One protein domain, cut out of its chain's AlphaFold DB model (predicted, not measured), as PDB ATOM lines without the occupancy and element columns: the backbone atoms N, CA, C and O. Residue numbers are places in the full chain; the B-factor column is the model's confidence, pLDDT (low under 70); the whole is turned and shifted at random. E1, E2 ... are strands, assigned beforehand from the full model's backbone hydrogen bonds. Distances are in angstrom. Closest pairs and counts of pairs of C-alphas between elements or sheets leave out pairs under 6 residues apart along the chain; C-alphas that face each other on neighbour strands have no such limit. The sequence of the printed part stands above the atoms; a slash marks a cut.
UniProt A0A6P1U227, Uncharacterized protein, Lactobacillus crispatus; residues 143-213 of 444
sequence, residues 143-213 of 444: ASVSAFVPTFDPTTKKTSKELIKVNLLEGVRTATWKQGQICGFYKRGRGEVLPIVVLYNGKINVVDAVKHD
ATOM      1  N   ALA A 143      47.849  43.653  12.643       88.31
ATOM      2  CA  ALA A 143      47.985  44.686  11.611       88.31
ATOM      3  C   ALA A 143      46.918  44.596  10.503       88.31
ATOM      4  O   ALA A 143      46.662  45.568   9.797       88.31
ATOM      5  N   SER A 144      46.323  43.418  10.301       90.81
ATOM      6  CA  SER A 144      45.332  43.196   9.248       90.81
ATOM      7  C   SER A 144      43.951  43.663   9.697       90.81
ATOM      8  O   SER A 144      43.462  43.247  10.739       90.81
ATOM      9  N   VAL A 145      43.297  44.482   8.873       91.19
ATOM     10  CA  VAL A 145      41.930  44.975   9.132       91.19
ATOM     11  C   VAL A 145      40.854  44.181   8.387       91.19
ATOM     12  O   VAL A 145      39.673  44.256   8.715       91.19
ATOM     13  N   SER A 146      41.267  43.399   7.389       93.94
ATOM     14  CA  SER A 146      40.439  42.423   6.686       93.94
ATOM     15  C   SER A 146      41.300  41.252   6.214       93.94
ATOM     16  O   SER A 146      42.513  41.409   6.028       93.94
ATOM     17  N   ALA A 147      40.687  40.088   6.016       94.62
ATOM     18  CA  ALA A 147      41.352  38.922   5.444       94.62
ATOM     19  C   ALA A 147      40.359  38.005   4.723       94.62
ATOM     20  O   ALA A 147      39.166  37.996   5.030       94.62
ATOM     21  N   PHE A 148      40.879  37.206   3.790       94.75
ATOM     22  CA  PHE A 148      40.174  36.040   3.268       94.75
ATOM     23  C   PHE A 148      40.342  34.881   4.248       94.75
ATOM     24  O   PHE A 148      41.469  34.495   4.558       94.75
ATOM     25  N   VAL A 149      39.225  34.353   4.739       95.38
ATOM     26  CA  VAL A 149      39.177  33.278   5.733       95.38
ATOM     27  C   VAL A 149      38.310  32.118   5.243       95.38
ATOM     28  O   VAL A 149      37.415  32.344   4.422       95.38
ATOM     29  N   PRO A 150      38.532  30.882   5.726       95.19
ATOM     30  CA  PRO A 150      37.721  29.744   5.312       95.19
ATOM     31  C   PRO A 150      36.245  29.919   5.671       95.19
ATOM     32  O   PRO A 150      35.895  30.445   6.733       95.19
ATOM     33  N   THR A 151      35.370  29.438   4.790       95.25
ATOM     34  CA  THR A 151      33.940  29.285   5.082       95.25
ATOM     35  C   THR A 151      33.561  27.815   5.242       95.25
ATOM     36  O   THR A 151      34.403  26.936   5.110       95.25
ATOM     37  N   PHE A 152      32.306  27.519   5.577       94.69
ATOM     38  CA  PHE A 152      31.809  26.150   5.752       94.69
ATOM     39  C   PHE A 152      30.519  25.913   4.964       94.69
ATOM     40  O   PHE A 152      29.805  26.848   4.614       94.69
ATOM     41  N   ASP A 153      30.186  24.665   4.671       91.12
ATOM     42  CA  ASP A 153      28.901  24.322   4.062       91.12
ATOM     43  C   ASP A 153      27.784  24.339   5.136       91.12
ATOM     44  O   ASP A 153      27.940  23.707   6.183       91.12
ATOM     45  N   PRO A 154      26.657  25.061   4.945       86.06
ATOM     46  CA  PRO A 154      25.608  25.177   5.965       86.06
ATOM     47  C   PRO A 154      24.950  23.851   6.366       86.06
ATOM     48  O   PRO A 154      24.446  23.742   7.485       86.06
ATOM     49  N   THR A 155      24.908  22.884   5.452       87.25
ATOM     50  CA  THR A 155      24.188  21.618   5.614       87.25
ATOM     51  C   THR A 155      25.068  20.607   6.338       87.25
ATOM     52  O   THR A 155      24.661  20.015   7.334       87.25
ATOM     53  N   THR A 156      26.306  20.454   5.879       89.31
ATOM     54  CA  THR A 156      27.278  19.497   6.419       89.31
ATOM     55  C   THR A 156      28.089  20.058   7.586       89.31
ATOM     56  O   THR A 156      28.687  19.284   8.330       89.31
ATOM     57  N   LYS A 157      28.119  21.390   7.755       87.56
ATOM     58  CA  LYS A 157      28.923  22.133   8.746       87.56
ATOM     59  C   LYS A 157      30.434  21.894   8.629       87.56
ATOM     60  O   LYS A 157      31.171  22.181   9.568       87.56
ATOM     61  N   LYS A 158      30.900  21.367   7.494       92.19
ATOM     62  CA  LYS A 158      32.321  21.136   7.212       92.19
ATOM     63  C   LYS A 158      32.922  22.338   6.495       92.19
ATOM     64  O   LYS A 158      32.243  22.976   5.693       92.19
ATOM     65  N   THR A 159      34.196  22.616   6.757       90.69
ATOM     66  CA  THR A 159      34.966  23.653   6.061       90.69
ATOM     67  C   THR A 159      34.921  23.437   4.548       90.69
ATOM     68  O   THR A 159      35.150  22.332   4.054       90.69
ATOM     69  N   SER A 160      34.589  24.499   3.822       90.38
ATOM     70  CA  SER A 160      34.591  24.573   2.364       90.38
ATOM     71  C   SER A 160      35.997  24.902   1.855       90.38
ATOM     72  O   SER A 160      36.834  25.416   2.594       90.38
ATOM     73  N   LYS A 161      36.254  24.639   0.571       87.56
ATOM     74  CA  LYS A 161      37.467  25.118  -0.116       87.56
ATOM     75  C   LYS A 161      37.416  26.619  -0.418       87.56
ATOM     76  O   LYS A 161      38.443  27.216  -0.720       87.56
ATOM     77  N   GLU A 162      36.227  27.211  -0.370       91.69
ATOM     78  CA  GLU A 162      36.015  28.631  -0.624       91.69
ATOM     79  C   GLU A 162      36.482  29.495   0.552       91.69
ATOM     80  O   GLU A 162      36.375  29.112   1.723       91.69
ATOM     81  N   LEU A 163      36.953  30.695   0.223       93.88
ATOM     82  CA  LEU A 163      37.303  31.725   1.190       93.88
ATOM     83  C   LEU A 163      36.346  32.906   1.051       93.88
ATOM     84  O   LEU A 163      35.987  33.294  -0.061       93.88
ATOM     85  N   ILE A 164      35.989  33.517   2.176       94.81
ATOM     86  CA  ILE A 164      35.207  34.755   2.218       94.81
ATOM     87  C   ILE A 164      36.053  35.882   2.802       94.81
ATOM     88  O   ILE A 164      36.868  35.655   3.697       94.81
ATOM     89  N   LYS A 165      35.876  37.107   2.299       95.12
ATOM     90  CA  LYS A 165      36.529  38.291   2.865       95.12
ATOM     91  C   LYS A 165      35.715  38.791   4.053       95.12
ATOM     92  O   LYS A 165      34.551  39.123   3.874       95.12
ATOM     93  N   VAL A 166      36.337  38.906   5.223       96.12
ATOM     94  CA  VAL A 166      35.717  39.503   6.419       96.12
ATOM     95  C   VAL A 166      36.572  40.650   6.947       96.12
ATOM     96  O   VAL A 166      37.797  40.641   6.791       96.12
ATOM     97  N   ASN A 167      35.930  41.635   7.573       95.75
ATOM     98  CA  ASN A 167      36.585  42.788   8.195       95.75
ATOM     99  C   ASN A 167      36.594  42.662   9.728       95.75
ATOM    100  O   ASN A 167      35.823  41.890  10.298       95.75
ATOM    101  N   LEU A 168      37.449  43.430  10.409       96.19
ATOM    102  CA  LEU A 168      37.342  43.605  11.862       96.19
ATOM    103  C   LEU A 168      35.947  44.118  12.240       96.19
ATOM    104  O   LEU A 168      35.339  44.894  11.506       96.19
ATOM    105  N   LEU A 169      35.466  43.679  13.401       95.94
ATOM    106  CA  LEU A 169      34.151  43.955  13.985       95.94
ATOM    107  C   LEU A 169      32.950  43.455  13.173       95.94
ATOM    108  O   LEU A 169      31.804  43.639  13.576       95.94
ATOM    109  N   GLU A 170      33.187  42.771  12.056       95.62
ATOM    110  CA  GLU A 170      32.115  42.208  11.254       95.62
ATOM    111  C   GLU A 170      31.422  41.046  11.983       95.62
ATOM    112  O   GLU A 170      32.072  40.153  12.535       95.62
ATOM    113  N   GLY A 171      30.084  41.056  11.975       94.56
ATOM    114  CA  GLY A 171      29.265  39.991  12.549       94.56
ATOM    115  C   GLY A 171      29.335  38.704  11.724       94.56
ATOM    116  O   GLY A 171      29.111  38.713  10.509       94.56
ATOM    117  N   VAL A 172      29.616  37.583  12.385       95.81
ATOM    118  CA  VAL A 172      29.792  36.272  11.751       95.81
ATOM    119  C   VAL A 172      29.127  35.146  12.540       95.81
ATOM    120  O   VAL A 172      28.814  35.273  13.725       95.81
ATOM    121  N   ARG A 173      28.956  33.995  11.882       94.06
ATOM    122  CA  ARG A 173      28.628  32.713  12.516       94.06
ATOM    123  C   ARG A 173      29.737  31.697  12.325       94.06
ATOM    124  O   ARG A 173      30.327  31.617  11.252       94.06
ATOM    125  N   THR A 174      29.940  30.864  13.338       94.62
ATOM    126  CA  THR A 174      30.826  29.692  13.266       94.62
ATOM    127  C   THR A 174      30.090  28.464  12.722       94.62
ATOM    128  O   THR A 174      28.856  28.451  12.657       94.62
ATOM    129  N   ALA A 175      30.822  27.390  12.404       90.75
ATOM    130  CA  ALA A 175      30.245  26.105  11.978       90.75
ATOM    131  C   ALA A 175      29.266  25.492  13.005       90.75
ATOM    132  O   ALA A 175      28.353  24.743  12.651       90.75
ATOM    133  N   THR A 176      29.398  25.863  14.285       90.25
ATOM    134  CA  THR A 176      28.470  25.471  15.365       90.25
ATOM    135  C   THR A 176      27.259  26.398  15.499       90.25
ATOM    136  O   THR A 176      26.521  26.309  16.476       90.25
ATOM    137  N   TRP A 177      27.039  27.288  14.529       89.06
ATOM    138  CA  TRP A 177      25.957  28.279  14.489       89.06
ATOM    139  C   TRP A 177      25.984  29.348  15.586       89.06
ATOM    140  O   TRP A 177      25.039  30.135  15.685       89.06
ATOM    141  N   LYS A 178      27.071  29.438  16.359       91.62
ATOM    142  CA  LYS A 178      27.277  30.513  17.336       91.62
ATOM    143  C   LYS A 178      27.597  31.824  16.622       91.62
ATOM    144  O   LYS A 178      28.405  31.820  15.693       91.62
ATOM    145  N   GLN A 179      26.970  32.911  17.065       91.94
ATOM    146  CA  GLN A 179      27.207  34.271  16.575       91.94
ATOM    147  C   GLN A 179      28.381  34.918  17.311       91.94
ATOM    148  O   GLN A 179      28.634  34.620  18.482       91.94
ATOM    149  N   GLY A 180      29.092  35.796  16.613       93.81
ATOM    150  CA  GLY A 180      30.216  36.540  17.156       93.81
ATOM    151  C   GLY A 180      30.657  37.674  16.244       93.81
ATOM    152  O   GLY A 180      30.049  37.923  15.203       93.81
ATOM    153  N   GLN A 181      31.732  38.340  16.640       95.38
ATOM    154  CA  GLN A 181      32.392  39.391  15.874       95.38
ATOM    155  C   GLN A 181      33.854  39.051  15.642       95.38
ATOM    156  O   GLN A 181      34.523  38.496  16.517       95.38
ATOM    157  N   ILE A 182      34.347  39.395  14.456       97.56
ATOM    158  CA  ILE A 182      35.770  39.297  14.143       97.56
ATOM    159  C   ILE A 182      36.529  40.331  14.975       97.56
ATOM    160  O   ILE A 182      36.309  41.527  14.827       97.56
ATOM    161  N   CYS A 183      37.461  39.895  15.816       96.56
ATOM    162  CA  CYS A 183      38.300  40.804  16.604       96.56
ATOM    163  C   CYS A 183      39.775  40.771  16.194       96.56
ATOM    164  O   CYS A 183      40.572  41.572  16.669       96.56
ATOM    165  N   GLY A 184      40.154  39.861  15.303       96.81
ATOM    166  CA  GLY A 184      41.504  39.792  14.772       96.81
ATOM    167  C   GLY A 184      41.674  38.643  13.798       96.81
ATOM    168  O   GLY A 184      40.765  37.843  13.574       96.81
ATOM    169  N   PHE A 185      42.876  38.541  13.249       95.69
ATOM    170  CA  PHE A 185      43.251  37.507  12.294       95.69
ATOM    171  C   PHE A 185      44.488  36.758  12.771       95.69
ATOM    172  O   PHE A 185      45.531  37.355  13.039       95.69
ATOM    173  N   TYR A 186      44.379  35.438  12.855       94.06
ATOM    174  CA  TYR A 186      45.426  34.548  13.317       94.06
ATOM    175  C   TYR A 186      46.093  33.830  12.143       94.06
ATOM    176  O   TYR A 186      45.466  33.038  11.441       94.06
ATOM    177  N   LYS A 187      47.387  34.084  11.928       88.94
ATOM    178  CA  LYS A 187      48.189  33.351  10.940       88.94
ATOM    179  C   LYS A 187      48.686  32.057  11.573       88.94
ATOM    180  O   LYS A 187      49.611  32.083  12.380       88.94
ATOM    181  N   ARG A 188      48.076  30.926  11.221       80.25
ATOM    182  CA  ARG A 188      48.437  29.627  11.812       80.25
ATOM    183  C   ARG A 188      49.706  29.039  11.185       80.25
ATOM    184  O   ARG A 188      50.529  28.447  11.889       80.25
ATOM    185  N   GLY A 189      49.876  29.245   9.878       74.38
ATOM    186  CA  GLY A 189      50.989  28.747   9.068       74.38
ATOM    187  C   GLY A 189      51.187  29.565   7.786       74.38
ATOM    188  O   GLY A 189      50.724  30.701   7.684       74.38
ATOM    189  N   ARG A 190      51.887  29.006   6.787       73.69
ATOM    190  CA  ARG A 190      52.060  29.672   5.483       73.69
ATOM    191  C   ARG A 190      50.711  29.769   4.764       73.69
ATOM    192  O   ARG A 190      50.131  28.749   4.421       73.69
ATOM    193  N   GLY A 191      50.239  30.992   4.532       69.56
ATOM    194  CA  GLY A 191      49.044  31.282   3.729       69.56
ATOM    195  C   GLY A 191      47.695  31.062   4.424       69.56
ATOM    196  O   GLY A 191      46.705  31.629   3.977       69.56
ATOM    197  N   GLU A 192      47.639  30.312   5.528       84.69
ATOM    198  CA  GLU A 192      46.396  30.064   6.270       84.69
ATOM    199  C   GLU A 192      46.142  31.164   7.314       84.69
ATOM    200  O   GLU A 192      46.859  31.278   8.319       84.69
ATOM    201  N   VAL A 193      45.104  31.966   7.070       93.81
ATOM    202  CA  VAL A 193      44.601  32.980   8.002       93.81
ATOM    203  C   VAL A 193      43.260  32.523   8.560       93.81
ATOM    204  O   VAL A 193      42.310  32.306   7.813       93.81
ATOM    205  N   LEU A 194      43.191  32.401   9.881       95.75
ATOM    206  CA  LEU A 194      41.983  32.047  10.614       95.75
ATOM    207  C   LEU A 194      41.432  33.271  11.357       95.75
ATOM    208  O   LEU A 194      42.209  34.079  11.869       95.75
ATOM    209  N   PRO A 195      40.109  33.438  11.449       96.88
ATOM    210  CA  PRO A 195      39.509  34.518  12.215       96.88
ATOM    211  C   PRO A 195      39.629  34.262  13.723       96.88
ATOM    212  O   PRO A 195      39.374  33.157  14.207       96.88
ATOM    213  N   ILE A 196      39.962  35.310  14.476       97.75
ATOM    214  CA  ILE A 196      39.755  35.374  15.924       97.75
ATOM    215  C   ILE A 196      38.374  35.984  16.146       97.75
ATOM    216  O   ILE A 196      38.121  37.116  15.729       97.75
ATOM    217  N   VAL A 197      37.483  35.236  16.791       97.56
ATOM    218  CA  VAL A 197      36.080  35.607  16.983       97.56
ATOM    219  C   VAL A 197      35.778  35.726  18.468       97.56
ATOM    220  O   VAL A 197      36.017  34.776  19.218       97.56
ATOM    221  N   VAL A 198      35.205  36.858  18.879       95.38
ATOM    222  CA  VAL A 198      34.520  36.966  20.170       95.38
ATOM    223  C   VAL A 198      33.056  36.611  19.959       95.38
ATOM    224  O   VAL A 198      32.346  37.242  19.180       95.38
ATOM    225  N   LEU A 199      32.620  35.537  20.601       92.38
ATOM    226  CA  LEU A 199      31.267  35.013  20.523       92.38
ATOM    227  C   LEU A 199      30.355  35.757  21.492       92.38
ATOM    228  O   LEU A 199      30.784  36.177  22.560       92.38
ATOM    229  N   TYR A 200      29.068  35.822  21.161       88.00
ATOM    230  CA  TYR A 200      28.062  36.527  21.969       88.00
ATOM    231  C   TYR A 200      27.927  35.951  23.387       88.00
ATOM    232  O   TYR A 200      27.486  36.631  24.300       88.00
ATOM    233  N   ASN A 201      28.366  34.710  23.604       84.31
ATOM    234  CA  ASN A 201      28.435  34.095  24.927       84.31
ATOM    235  C   ASN A 201      29.712  34.457  25.722       84.31
ATOM    236  O   ASN A 201      30.080  33.701  26.622       84.31
ATOM    237  N   GLY A 202      30.422  35.523  25.344       84.00
ATOM    238  CA  GLY A 202      31.618  36.026  26.025       84.00
ATOM    239  C   GLY A 202      32.902  35.236  25.759       84.00
ATOM    240  O   GLY A 202      33.927  35.491  26.377       84.00
ATOM    241  N   LYS A 203      32.905  34.248  24.853       89.44
ATOM    242  CA  LYS A 203      34.113  33.449  24.571       89.44
ATOM    243  C   LYS A 203      34.891  33.986  23.379       89.44
ATOM    244  O   LYS A 203      34.325  34.134  22.302       89.44
ATOM    245  N   ILE A 204      36.209  34.120  23.520       94.31
ATOM    246  CA  ILE A 204      37.114  34.396  22.401       94.31
ATOM    247  C   ILE A 204      37.816  33.128  21.917       94.31
ATOM    248  O   ILE A 204      38.351  32.371  22.723       94.31
ATOM    249  N   ASN A 205      37.812  32.872  20.607       95.62
ATOM    250  CA  ASN A 205      38.482  31.708  20.020       95.62
ATOM    251  C   ASN A 205      39.042  32.014  18.629       95.62
ATOM    252  O   ASN A 205      38.508  32.853  17.906       95.62
ATOM    253  N   VAL A 206      40.062  31.259  18.221       96.50
ATOM    254  CA  VAL A 206      40.361  31.065  16.796       96.50
ATOM    255  C   VAL A 206      39.348  30.068  16.248       96.50
ATOM    256  O   VAL A 206      39.131  29.016  16.850       96.50
ATOM    257  N   VAL A 207      38.715  30.399  15.128       95.38
ATOM    258  CA  VAL A 207      37.715  29.539  14.483       95.38
ATOM    259  C   VAL A 207      38.271  29.041  13.155       95.38
ATOM    260  O   VAL A 207      38.971  29.767  12.459       95.38
ATOM    261  N   ASP A 208      37.980  27.792  12.809       93.88
ATOM    262  CA  ASP A 208      38.403  27.155  11.562       93.88
ATOM    263  C   ASP A 208      37.707  27.740  10.328       93.88
ATOM    264  O   ASP A 208      38.340  27.906   9.290       93.88
ATOM    265  N   ALA A 209      36.416  28.056  10.442       95.38
ATOM    266  CA  ALA A 209      35.618  28.602   9.358       95.38
ATOM    267  C   ALA A 209      34.441  29.459   9.846       95.38
ATOM    268  O   ALA A 209      33.822  29.189  10.881       95.38
ATOM    269  N   VAL A 210      34.073  30.470   9.055       96.44
ATOM    270  CA  VAL A 210      32.967  31.389   9.368       96.44
ATOM    271  C   VAL A 210      32.054  31.673   8.170       96.44
ATOM    272  O   VAL A 210      32.397  31.428   7.015       96.44
ATOM    273  N   LYS A 211      30.861  32.201   8.449       95.12
ATOM    274  CA  LYS A 211      29.967  32.848   7.473       95.12
ATOM    275  C   LYS A 211      29.560  34.226   7.963       95.12
ATOM    276  O   LYS A 211      29.495  34.438   9.170       95.12
ATOM    277  N   HIS A 212      29.206  35.114   7.040       93.69
ATOM    278  CA  HIS A 212      28.575  36.388   7.373       93.69
ATOM    279  C   HIS A 212      27.274  36.170   8.162       93.69
ATOM    280  O   HIS A 212      26.531  35.211   7.919       93.69
ATOM    281  N   ASP A 213      27.021  37.049   9.131       88.94
ATOM    282  CA  ASP A 213      25.775  37.089   9.891       88.94
ATOM    283  C   ASP A 213      25.123  38.473   9.803       88.94
ATOM    284  O   ASP A 213      25.755  39.433  10.239       88.94
TER     285      ASP A 213
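AT A GLANCE: This is residues 143 to 213 of the 444 residues of an uncharacterized protein of Lactobacillus crispatus (UniProt A0A6P1U227). What shape does the backbone make? A strongly twisted five-stranded sheet and the two-stranded hairpin of E1 and E2 form a small barrel, only loosely closed, with E1 coming near E5 and E7 of the larger sheet. E4 bends within that sheet, and E6 lies at its edge beyond E5. What is it made of? The 71 printed residues hold no named helix and seven named strands, E1 to E7 in chain order; the class is all strand, and the sheets, E6 E5 E4 E3 E7 and E1 E2, are antiparallel. The whole is compact, with a radius of gyration of the C-alphas of 10.9 A and spans of 32 by 28 by 17 A.

HOW THE PARTS SIT: How is the larger sheet joined? E3, residues 171 to 174, E4, residues 179 to 187, E5, residues 193 to 199, and E6, residues 204 to 206, form a meander, each strand the antiparallel neighbour of the one before. N 180 and O 172 of E4 and E3 are 2.9 A apart, N 194 and O 186 of E5 and E4 2.8 A, and N 197 and O 205 of E5 and E6 2.8 A, within hydrogen-bond range. The edge strand E7, residues 210 to 212, is antiparallel to E3, with N 173 and O 211 2.8 A apart. Where is the hairpin? E1, residues 146 to 152, and E2, residues 159 to 167, are antiparallel at 149 degrees, with N 149 and O 164 2.9 A apart. The closest C-alphas of E1 and E7 are those of Thr 151 and Val 210, 4.9 A; of E1 and E5, those of Val 149 and Leu 194, 5.8 A. Which strands stay apart? Among them are E1 and E6, and E2 and E5.

IN THESE COORDINATES: How long are the strands? From first to last C-alpha E4 measures 21.7 A, E2 19.3 A, E1 and E5 18.4 A each, and E3 10.4 A; E6 and E7 have three residues each. Where do E2 and E4 bend? E2 bends by 90 degrees at residue 162, and E4 by 70 degrees at residue 183. Where are the anchors? E1 begins at C-alpha 146 (40.439, 42.423, 6.686), and E7 ends at C-alpha 212 (28.575, 36.388, 7.373).

THE WHOLE: How far does it reach? The two C-alphas farthest apart are those of Ala 143 and Thr 155, 33.7 A. Are there cuts or long links? The printed part has no cut and no long link; E1 to E2 is short, and the other links are tight. How confident is the model? The mean pLDDT of the printed part is 91.9, and residue 191 is under 70.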